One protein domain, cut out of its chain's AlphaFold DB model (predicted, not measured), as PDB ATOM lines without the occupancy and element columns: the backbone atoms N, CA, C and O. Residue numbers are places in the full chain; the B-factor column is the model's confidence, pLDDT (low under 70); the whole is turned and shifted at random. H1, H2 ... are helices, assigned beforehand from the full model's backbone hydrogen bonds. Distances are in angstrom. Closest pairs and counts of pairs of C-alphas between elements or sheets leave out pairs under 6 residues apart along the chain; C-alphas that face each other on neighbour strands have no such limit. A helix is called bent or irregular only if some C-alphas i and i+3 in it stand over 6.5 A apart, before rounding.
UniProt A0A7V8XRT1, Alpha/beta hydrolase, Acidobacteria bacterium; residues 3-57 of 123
ATOM      1  N   GLN A   3     -36.593 -26.360  66.226       52.09
ATOM      2  CA  GLN A   3     -35.963 -25.033  66.282       52.09
ATOM      3  C   GLN A   3     -34.462 -25.083  66.619       52.09
ATOM      4  O   GLN A   3     -33.717 -24.222  66.171       52.09
ATOM      5  N   SER A   4     -33.990 -26.097  67.357       55.88
ATOM      6  CA  SER A   4     -32.574 -26.218  67.743       55.88
ATOM      7  C   SER A   4     -31.656 -26.601  66.578       55.88
ATOM      8  O   SER A   4     -30.514 -26.154  66.541       55.88
ATOM      9  N   ILE A   5     -32.159 -27.373  65.605       58.25
ATOM     10  CA  ILE A   5     -31.414 -27.777  64.399       58.25
ATOM     11  C   ILE A   5     -31.140 -26.560  63.495       58.25
ATOM     12  O   ILE A   5     -30.081 -26.468  62.885       58.25
ATOM     13  N   GLY A   6     -32.061 -25.591  63.447       68.12
ATOM     14  CA  GLY A   6     -31.876 -24.368  62.660       68.12
ATOM     15  C   GLY A   6     -30.759 -23.475  63.204       68.12
ATOM     16  O   GLY A   6     -29.909 -23.018  62.445       68.12
ATOM     17  N   TYR A   7     -30.709 -23.265  64.525       73.50
ATOM     18  CA  TYR A   7     -29.666 -22.438  65.144       73.50
ATOM     19  C   TYR A   7     -28.271 -23.057  65.035       73.50
ATOM     20  O   TYR A   7     -27.315 -22.339  64.745       73.50
ATOM     21  N   SER A   8     -28.138 -24.375  65.226       78.06
ATOM     22  CA  SER A   8     -26.836 -25.037  65.092       78.06
ATOM     23  C   SER A   8     -26.302 -24.965  63.662       78.06
ATOM     24  O   SER A   8     -25.117 -24.705  63.476       78.06
ATOM     25  N   GLN A   9     -27.165 -25.113  62.653       79.00
ATOM     26  CA  GLN A   9     -26.766 -24.967  61.253       79.00
ATOM     27  C   GLN A   9     -26.354 -23.536  60.904       79.00
ATOM     28  O   GLN A   9     -25.367 -23.350  60.196       79.00
ATOM     29  N   LEU A  10     -27.057 -22.525  61.420       84.62
ATOM     30  CA  LEU A  10     -26.679 -21.124  61.211       84.62
ATOM     31  C   LEU A  10     -25.307 -20.811  61.818       84.62
ATOM     32  O   LEU A  10     -24.471 -20.196  61.157       84.62
ATOM     33  N   LEU A  11     -25.054 -21.273  63.046       86.19
ATOM     34  CA  LEU A  11     -23.753 -21.116  63.699       86.19
ATOM     35  C   LEU A  11     -22.647 -21.870  62.945       86.19
ATOM     36  O   LEU A  11     -21.587 -21.301  62.692       86.19
ATOM     37  N   ALA A  12     -22.909 -23.112  62.526       91.00
ATOM     38  CA  ALA A  12     -21.966 -23.903  61.737       91.00
ATOM     39  C   ALA A  12     -21.634 -23.227  60.397       91.00
ATOM     40  O   ALA A  12     -20.473 -23.186  60.000       91.00
ATOM     41  N   HIS A  13     -22.628 -22.638  59.728       90.50
ATOM     42  CA  HIS A  13     -22.415 -21.922  58.474       90.50
ATOM     43  C   HIS A  13     -21.621 -20.628  58.674       90.50
ATOM     44  O   HIS A  13     -20.725 -20.333  57.889       90.50
ATOM     45  N   GLY A  14     -21.898 -19.883  59.750       91.56
ATOM     46  CA  GLY A  14     -21.115 -18.703  60.113       91.56
ATOM     47  C   GLY A  14     -19.640 -19.038  60.339       91.56
ATOM     48  O   GLY A  14     -18.766 -18.364  59.798       91.56
ATOM     49  N   MET A  15     -19.355 -20.120  61.067       90.94
ATOM     50  CA  MET A  15     -17.983 -20.592  61.277       90.94
ATOM     51  C   MET A  15     -17.321 -21.075  59.985       90.94
ATOM     52  O   MET A  15     -16.180 -20.704  59.715       90.94
ATOM     53  N   PHE A  16     -18.041 -21.839  59.160       91.56
ATOM     54  CA  PHE A  16     -17.558 -22.289  57.853       91.56
ATOM     55  C   PHE A  16     -17.147 -21.114  56.958       91.56
ATOM     56  O   PHE A  16     -16.070 -21.124  56.363       91.56
ATOM     57  N   MET A  17     -17.982 -20.077  56.879       93.44
ATOM     58  CA  MET A  17     -17.681 -18.887  56.086       93.44
ATOM     59  C   MET A  17     -16.482 -18.121  56.650       93.44
ATOM     60  O   MET A  17     -15.616 -17.708  55.884       93.44
ATOM     61  N   SER A  18     -16.385 -17.976  57.973       91.81
ATOM     62  CA  SER A  18     -15.248 -17.299  58.605       91.81
ATOM     63  C   SER A  18     -13.914 -18.008  58.357       91.81
ATOM     64  O   SER A  18     -12.945 -17.324  58.047       91.81
ATOM     65  N   SER A  19     -13.862 -19.344  58.425       90.25
ATOM     66  CA  SER A  19     -12.640 -20.109  58.117       90.25
ATOM     67  C   SER A  19     -12.331 -20.072  56.618       90.25
ATOM     68  O   SER A  19     -11.328 -19.490  56.213       90.25
ATOM     69  N   THR A  20     -13.243 -20.540  55.760       91.56
ATOM     70  CA  THR A  20     -12.956 -20.661  54.316       91.56
ATOM     71  C   THR A  20     -12.639 -19.328  53.641       91.56
ATOM     72  O   THR A  20     -11.783 -19.262  52.758       91.56
ATOM     73  N   CYS A  21     -13.287 -18.229  54.041       92.44
ATOM     74  CA  CYS A  21     -13.001 -16.918  53.461       92.44
ATOM     75  C   CYS A  21     -11.675 -16.314  53.941       92.44
ATOM     76  O   CYS A  21     -11.092 -15.505  53.211       92.44
ATOM     77  N   ALA A  22     -11.215 -16.666  55.144       90.25
ATOM     78  CA  ALA A  22      -9.963 -16.174  55.710       90.25
ATOM     79  C   ALA A  22      -8.755 -17.031  55.310       90.25
ATOM     80  O   ALA A  22      -7.682 -16.471  55.100       90.25
ATOM     81  N   GLU A  23      -8.930 -18.346  55.179       89.06
ATOM     82  CA  GLU A  23      -7.843 -19.335  55.120       89.06
ATOM     83  C   GLU A  23      -7.705 -20.018  53.754       89.06
ATOM     84  O   GLU A  23      -6.599 -20.404  53.387       89.06
ATOM     85  N   ASP A  24      -8.781 -20.087  52.961       90.12
ATOM     86  CA  ASP A  24      -8.776 -20.831  51.694       90.12
ATOM     87  C   ASP A  24      -8.994 -19.909  50.490       90.12
ATOM     88  O   ASP A  24      -8.106 -19.676  49.671       90.12
ATOM     89  N   VAL A  25     -10.193 -19.329  50.386       92.62
ATOM     90  CA  VAL A  25     -10.698 -18.665  49.172       92.62
ATOM     91  C   VAL A  25      -9.863 -17.447  48.787       92.62
ATOM     92  O   VAL A  25      -9.800 -17.085  47.614       92.62
ATOM     93  N   ARG A  26      -9.207 -16.808  49.762       87.88
ATOM     94  CA  ARG A  26      -8.335 -15.652  49.520       87.88
ATOM     95  C   ARG A  26      -7.085 -15.983  48.701       87.88
ATOM     96  O   ARG A  26      -6.495 -15.056  48.157       87.88
ATOM     97  N   PHE A  27      -6.678 -17.251  48.666       89.81
ATOM     98  CA  PHE A  27      -5.473 -17.713  47.975       89.81
ATOM     99  C   PHE A  27      -5.771 -18.288  46.588       89.81
ATOM    100  O   PHE A  27      -4.843 -18.651  45.883       89.81
ATOM    101  N   ILE A  28      -7.047 -18.364  46.197       93.62
ATOM    102  CA  ILE A  28      -7.457 -18.884  44.892       93.62
ATOM    103  C   ILE A  28      -7.436 -17.748  43.870       93.62
ATOM    104  O   ILE A  28      -8.260 -16.826  43.954       93.62
ATOM    105  N   ASP A  29      -6.551 -17.844  42.882       95.44
ATOM    106  CA  ASP A  29      -6.473 -16.900  41.768       95.44
ATOM    107  C   ASP A  29      -7.233 -17.375  40.508       95.44
ATOM    108  O   ASP A  29      -7.848 -18.444  40.459       95.44
ATOM    109  N   GLU A  30      -7.253 -16.540  39.467       97.06
ATOM    110  CA  GLU A  30      -7.936 -16.855  38.203       97.06
ATOM    111  C   GLU A  30      -7.291 -18.016  37.432       97.06
ATOM    112  O   GLU A  30      -7.973 -18.726  36.683       97.06
ATOM    113  N   ASP A  31      -5.987 -18.226  37.597       97.88
ATOM    114  CA  ASP A  31      -5.285 -19.337  36.976       97.88
ATOM    115  C   ASP A  31      -5.642 -20.649  37.675       97.88
ATOM    116  O   ASP A  31      -5.878 -21.648  36.989       97.88
ATOM    117  N   ASP A  32      -5.756 -20.649  39.004       96.12
ATOM    118  CA  ASP A  32      -6.264 -21.773  39.790       96.12
ATOM    119  C   ASP A  32      -7.673 -22.156  39.343       96.12
ATOM    120  O   ASP A  32      -7.920 -23.318  39.004       96.12
ATOM    121  N   VAL A  33      -8.582 -21.174  39.262       97.69
ATOM    122  CA  VAL A  33      -9.961 -21.402  38.808       97.69
ATOM    123  C   VAL A  33      -9.962 -22.006  37.410       97.69
ATOM    124  O   VAL A  33     -10.600 -23.035  37.190       97.69
ATOM    125  N   ARG A  34      -9.224 -21.421  36.461       97.19
ATOM    126  CA  ARG A  34      -9.185 -21.917  35.080       97.19
ATOM    127  C   ARG A  34      -8.666 -23.352  35.009       97.19
ATOM    128  O   ARG A  34      -9.287 -24.179  34.347       97.19
ATOM    129  N   ARG A  35      -7.548 -23.653  35.677       96.81
ATOM    130  CA  ARG A  35      -6.936 -24.991  35.650       96.81
ATOM    131  C   ARG A  35      -7.827 -26.042  36.307       96.81
ATOM    132  O   ARG A  35      -7.948 -27.134  35.765       96.81
ATOM    133  N   ALA A  36      -8.449 -25.721  37.441       93.50
ATOM    134  CA  ALA A  36      -9.234 -26.683  38.214       93.50
ATOM    135  C   ALA A  36     -10.639 -26.938  37.643       93.50
ATOM    136  O   ALA A  36     -11.236 -27.973  37.928       93.50
ATOM    137  N   THR A  37     -11.188 -26.004  36.859       96.56
ATOM    138  CA  THR A  37     -12.600 -26.062  36.436       96.56
ATOM    139  C   THR A  37     -12.796 -26.377  34.954       96.56
ATOM    140  O   THR A  37     -13.891 -26.800  34.566       96.56
ATOM    141  N   ALA A  38     -11.762 -26.216  34.120       96.75
ATOM    142  CA  ALA A  38     -11.854 -26.452  32.682       96.75
ATOM    143  C   ALA A  38     -12.278 -27.895  32.360       96.75
ATOM    144  O   ALA A  38     -11.680 -28.857  32.831       96.75
ATOM    145  N   GLY A  39     -13.321 -28.043  31.539       96.19
ATOM    146  CA  GLY A  39     -13.834 -29.352  31.120       96.19
ATOM    147  C   GLY A  39     -14.593 -30.132  32.201       96.19
ATOM    148  O   GLY A  39     -15.000 -31.264  31.948       96.19
ATOM    149  N   THR A  40     -14.813 -29.553  33.388       94.75
ATOM    150  CA  THR A  40     -15.611 -30.186  34.448       94.75
ATOM    151  C   THR A  40     -17.108 -29.938  34.245       94.75
ATOM    152  O   THR A  40     -17.511 -28.938  33.653       94.75
ATOM    153  N   PHE A  41     -17.954 -30.824  34.778       95.00
ATOM    154  CA  PHE A  41     -19.414 -30.706  34.663       95.00
ATOM    155  C   PHE A  41     -19.972 -29.415  35.289       95.00
ATOM    156  O   PHE A  41     -20.864 -28.791  34.722       95.00
ATOM    157  N   LEU A  42     -19.457 -29.013  36.458       94.25
ATOM    158  CA  LEU A  42     -19.935 -27.824  37.178       94.25
ATOM    159  C   LEU A  42     -19.250 -26.522  36.736       94.25
ATOM    160  O   LEU A  42     -19.698 -25.446  37.137       94.25
ATOM    161  N   GLY A  43     -18.172 -26.603  35.950       97.06
ATOM    162  CA  GLY A  43     -17.338 -25.451  35.630       97.06
ATOM    163  C   GLY A  43     -16.884 -24.717  36.894       97.06
ATOM    164  O   GLY A  43     -16.562 -25.327  37.914       97.06
ATOM    165  N   ASP A  44     -16.889 -23.389  36.846       97.38
ATOM    166  CA  ASP A  44     -16.452 -22.535  37.950       97.38
ATOM    167  C   ASP A  44     -17.570 -22.166  38.944       97.38
ATOM    168  O   ASP A  44     -17.326 -21.451  39.918       97.38
ATOM    169  N   TYR A  45     -18.785 -22.701  38.772       96.75
ATOM    170  CA  TYR A  45     -19.968 -22.309  39.544       96.75
ATOM    171  C   TYR A  45     -19.727 -22.268  41.063       96.75
ATOM    172  O   TYR A  45     -20.027 -21.269  41.721       96.75
ATOM    173  N   ARG A  46     -19.164 -23.339  41.641       93.06
ATOM    174  CA  ARG A  46     -18.962 -23.451  43.098       93.06
ATOM    175  C   ARG A  46     -17.977 -22.403  43.621       93.06
ATOM    176  O   ARG A  46     -18.313 -21.677  44.557       93.06
ATOM    177  N   VAL A  47     -16.803 -22.293  42.998       96.25
ATOM    178  CA  VAL A  47     -15.750 -21.364  43.437       96.25
ATOM    179  C   VAL A  47     -16.172 -19.909  43.244       96.25
ATOM    180  O   VAL A  47     -15.992 -19.102  44.152       96.25
ATOM    181  N   ARG A  48     -16.855 -19.573  42.139       97.44
ATOM    182  CA  ARG A  48     -17.346 -18.207  41.888       97.44
ATOM    183  C   ARG A  48     -18.379 -17.759  42.912       97.44
ATOM    184  O   ARG A  48     -18.342 -16.613  43.366       97.44
ATOM    185  N   ARG A  49     -19.298 -18.649  43.300       96.75
ATOM    186  CA  ARG A  49     -20.304 -18.354  44.332       96.75
ATOM    187  C   ARG A  49     -19.656 -18.143  45.699       96.75
ATOM    188  O   ARG A  49     -20.016 -17.179  46.374       96.75
ATOM    189  N   GLN A  50     -18.677 -18.969  46.066       96.25
ATOM    190  CA  GLN A  50     -17.952 -18.809  47.325       96.25
ATOM    191  C   GLN A  50     -17.111 -17.523  47.332       96.25
ATOM    192  O   GLN A  50     -17.210 -16.741  48.271       96.25
ATOM    193  N   GLN A  51     -16.365 -17.232  46.258       96.94
ATOM    194  CA  GLN A  51     -15.620 -15.975  46.105       96.94
ATOM    195  C   GLN A  51     -16.540 -14.752  46.233       96.94
ATOM    196  O   GLN A  51     -16.186 -13.782  46.900       96.94
ATOM    197  N   ALA A  52     -17.735 -14.792  45.632       96.75
ATOM    198  CA  ALA A  52     -18.715 -13.716  45.754       96.75
ATOM    199  C   ALA A  52     -19.192 -13.506  47.195       96.75
ATOM    200  O   ALA A  52     -19.251 -12.363  47.646       96.75
ATOM    201  N   ALA A  53     -19.475 -14.586  47.924       95.06
ATOM    202  CA  ALA A  53     -19.838 -14.507  49.334       95.06
ATOM    203  C   ALA A  53     -18.665 -13.993  50.192       95.06
ATOM    204  O   ALA A  53     -18.835 -13.078  50.994       95.06
ATOM    205  N   CYS A  54     -17.448 -14.486  49.959       94.44
ATOM    206  CA  CYS A  54     -16.262 -14.071  50.704       94.44
ATOM    207  C   CYS A  54     -15.836 -12.621  50.446       94.44
ATOM    208  O   CYS A  54     -15.093 -12.064  51.254       94.44
ATOM    209  N   ARG A  55     -16.263 -11.986  49.345       93.69
ATOM    210  CA  ARG A  55     -16.037 -10.545  49.111       93.69
ATOM    211  C   ARG A  55     -16.826  -9.653  50.069       93.69
ATOM    212  O   ARG A  55     -16.383  -8.545  50.336       93.69
ATOM    213  N   ILE A  56     -17.973 -10.126  50.556       94.44
ATOM    214  CA  ILE A  56     -18.851  -9.366  51.460       94.44
ATOM    215  C   ILE A  56     -18.815  -9.884  52.903       94.44
ATOM    216  O   ILE A  56     -19.349  -9.230  53.795       94.44
ATOM    217  N   TRP A  57     -18.213 -11.052  53.142       93.31
ATOM    218  CA  TRP A  57     -18.075 -11.620  54.480       93.31
ATOM    219  C   TRP A  57     -17.060 -10.823  55.319       93.31
ATOM    220  O   TRP A  57     -15.975 -10.530  54.804       93.31
TER     221      TRP A  57
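This is residues 3 to 57 of the 123 residues of the protein "Alpha/beta hydrolase" of Acidobacteria bacterium (UniProt A0A7V8XRT1). One long, kinked helix, H1, makes most of the length: its residues 3 to 13 stick out as a free arm, while its later part packs crosswise on H3. Past the end of H1 the chain turns into the short helix H2, then folds back through residues 38 to 44 into H3. The printed part has 55 residues with three named helices, in the order H1, H2, H3, and no named strand; the class is all helix. The whole is loose, with a radius of gyration of the C-alphas of 13.6 A, and elongated, spanning 42 by 24 by 15 A.

H1, residues 3 to 27, has a kink of 46 degrees near residue 21 and is irregular, with C-alphas 22 and 25 lying 7.0 A apart. With its residues 17 to 25 alone it touches residues 50 to 54 of H3, residues 45 to 56; the closest C-alphas, of Cys 21 and Cys 54, are 5.1 A apart. The lines of H1 and H3 are about perpendicular, at 87 degrees. H2, residues 30 to 37, is close to H3 but not clearly touching, the closest C-alphas being those of Val 33 and Val 47, at 7.4 A. H2 and H3 run opposite ways at a tilt of 36 degrees, only just steep. H1 and H2 are apart. In H2 every O i to N i+4 pair is within hydrogen-bond range; in H1 17 of 21 are, and in H3 7 of 8.

H1 measures 36.3 A from C-alpha 3 at (-35.963, -25.033, 66.282) to C-alpha 27 at (-5.473, -17.713, 47.975). H2 measures 10.5 A, and H3 17.6 A, ending with C-alpha 56 at (-18.851, -9.366, 51.460).

The C-alphas farthest apart, of Gln 3 and Asp 31, are 42.8 A apart. The printed part has no cut; the link H1 to H2 is tight and the link H2 to H3 is short. The mean pLDDT of the printed part is 90.3, and residues 3 to 6 are under 70.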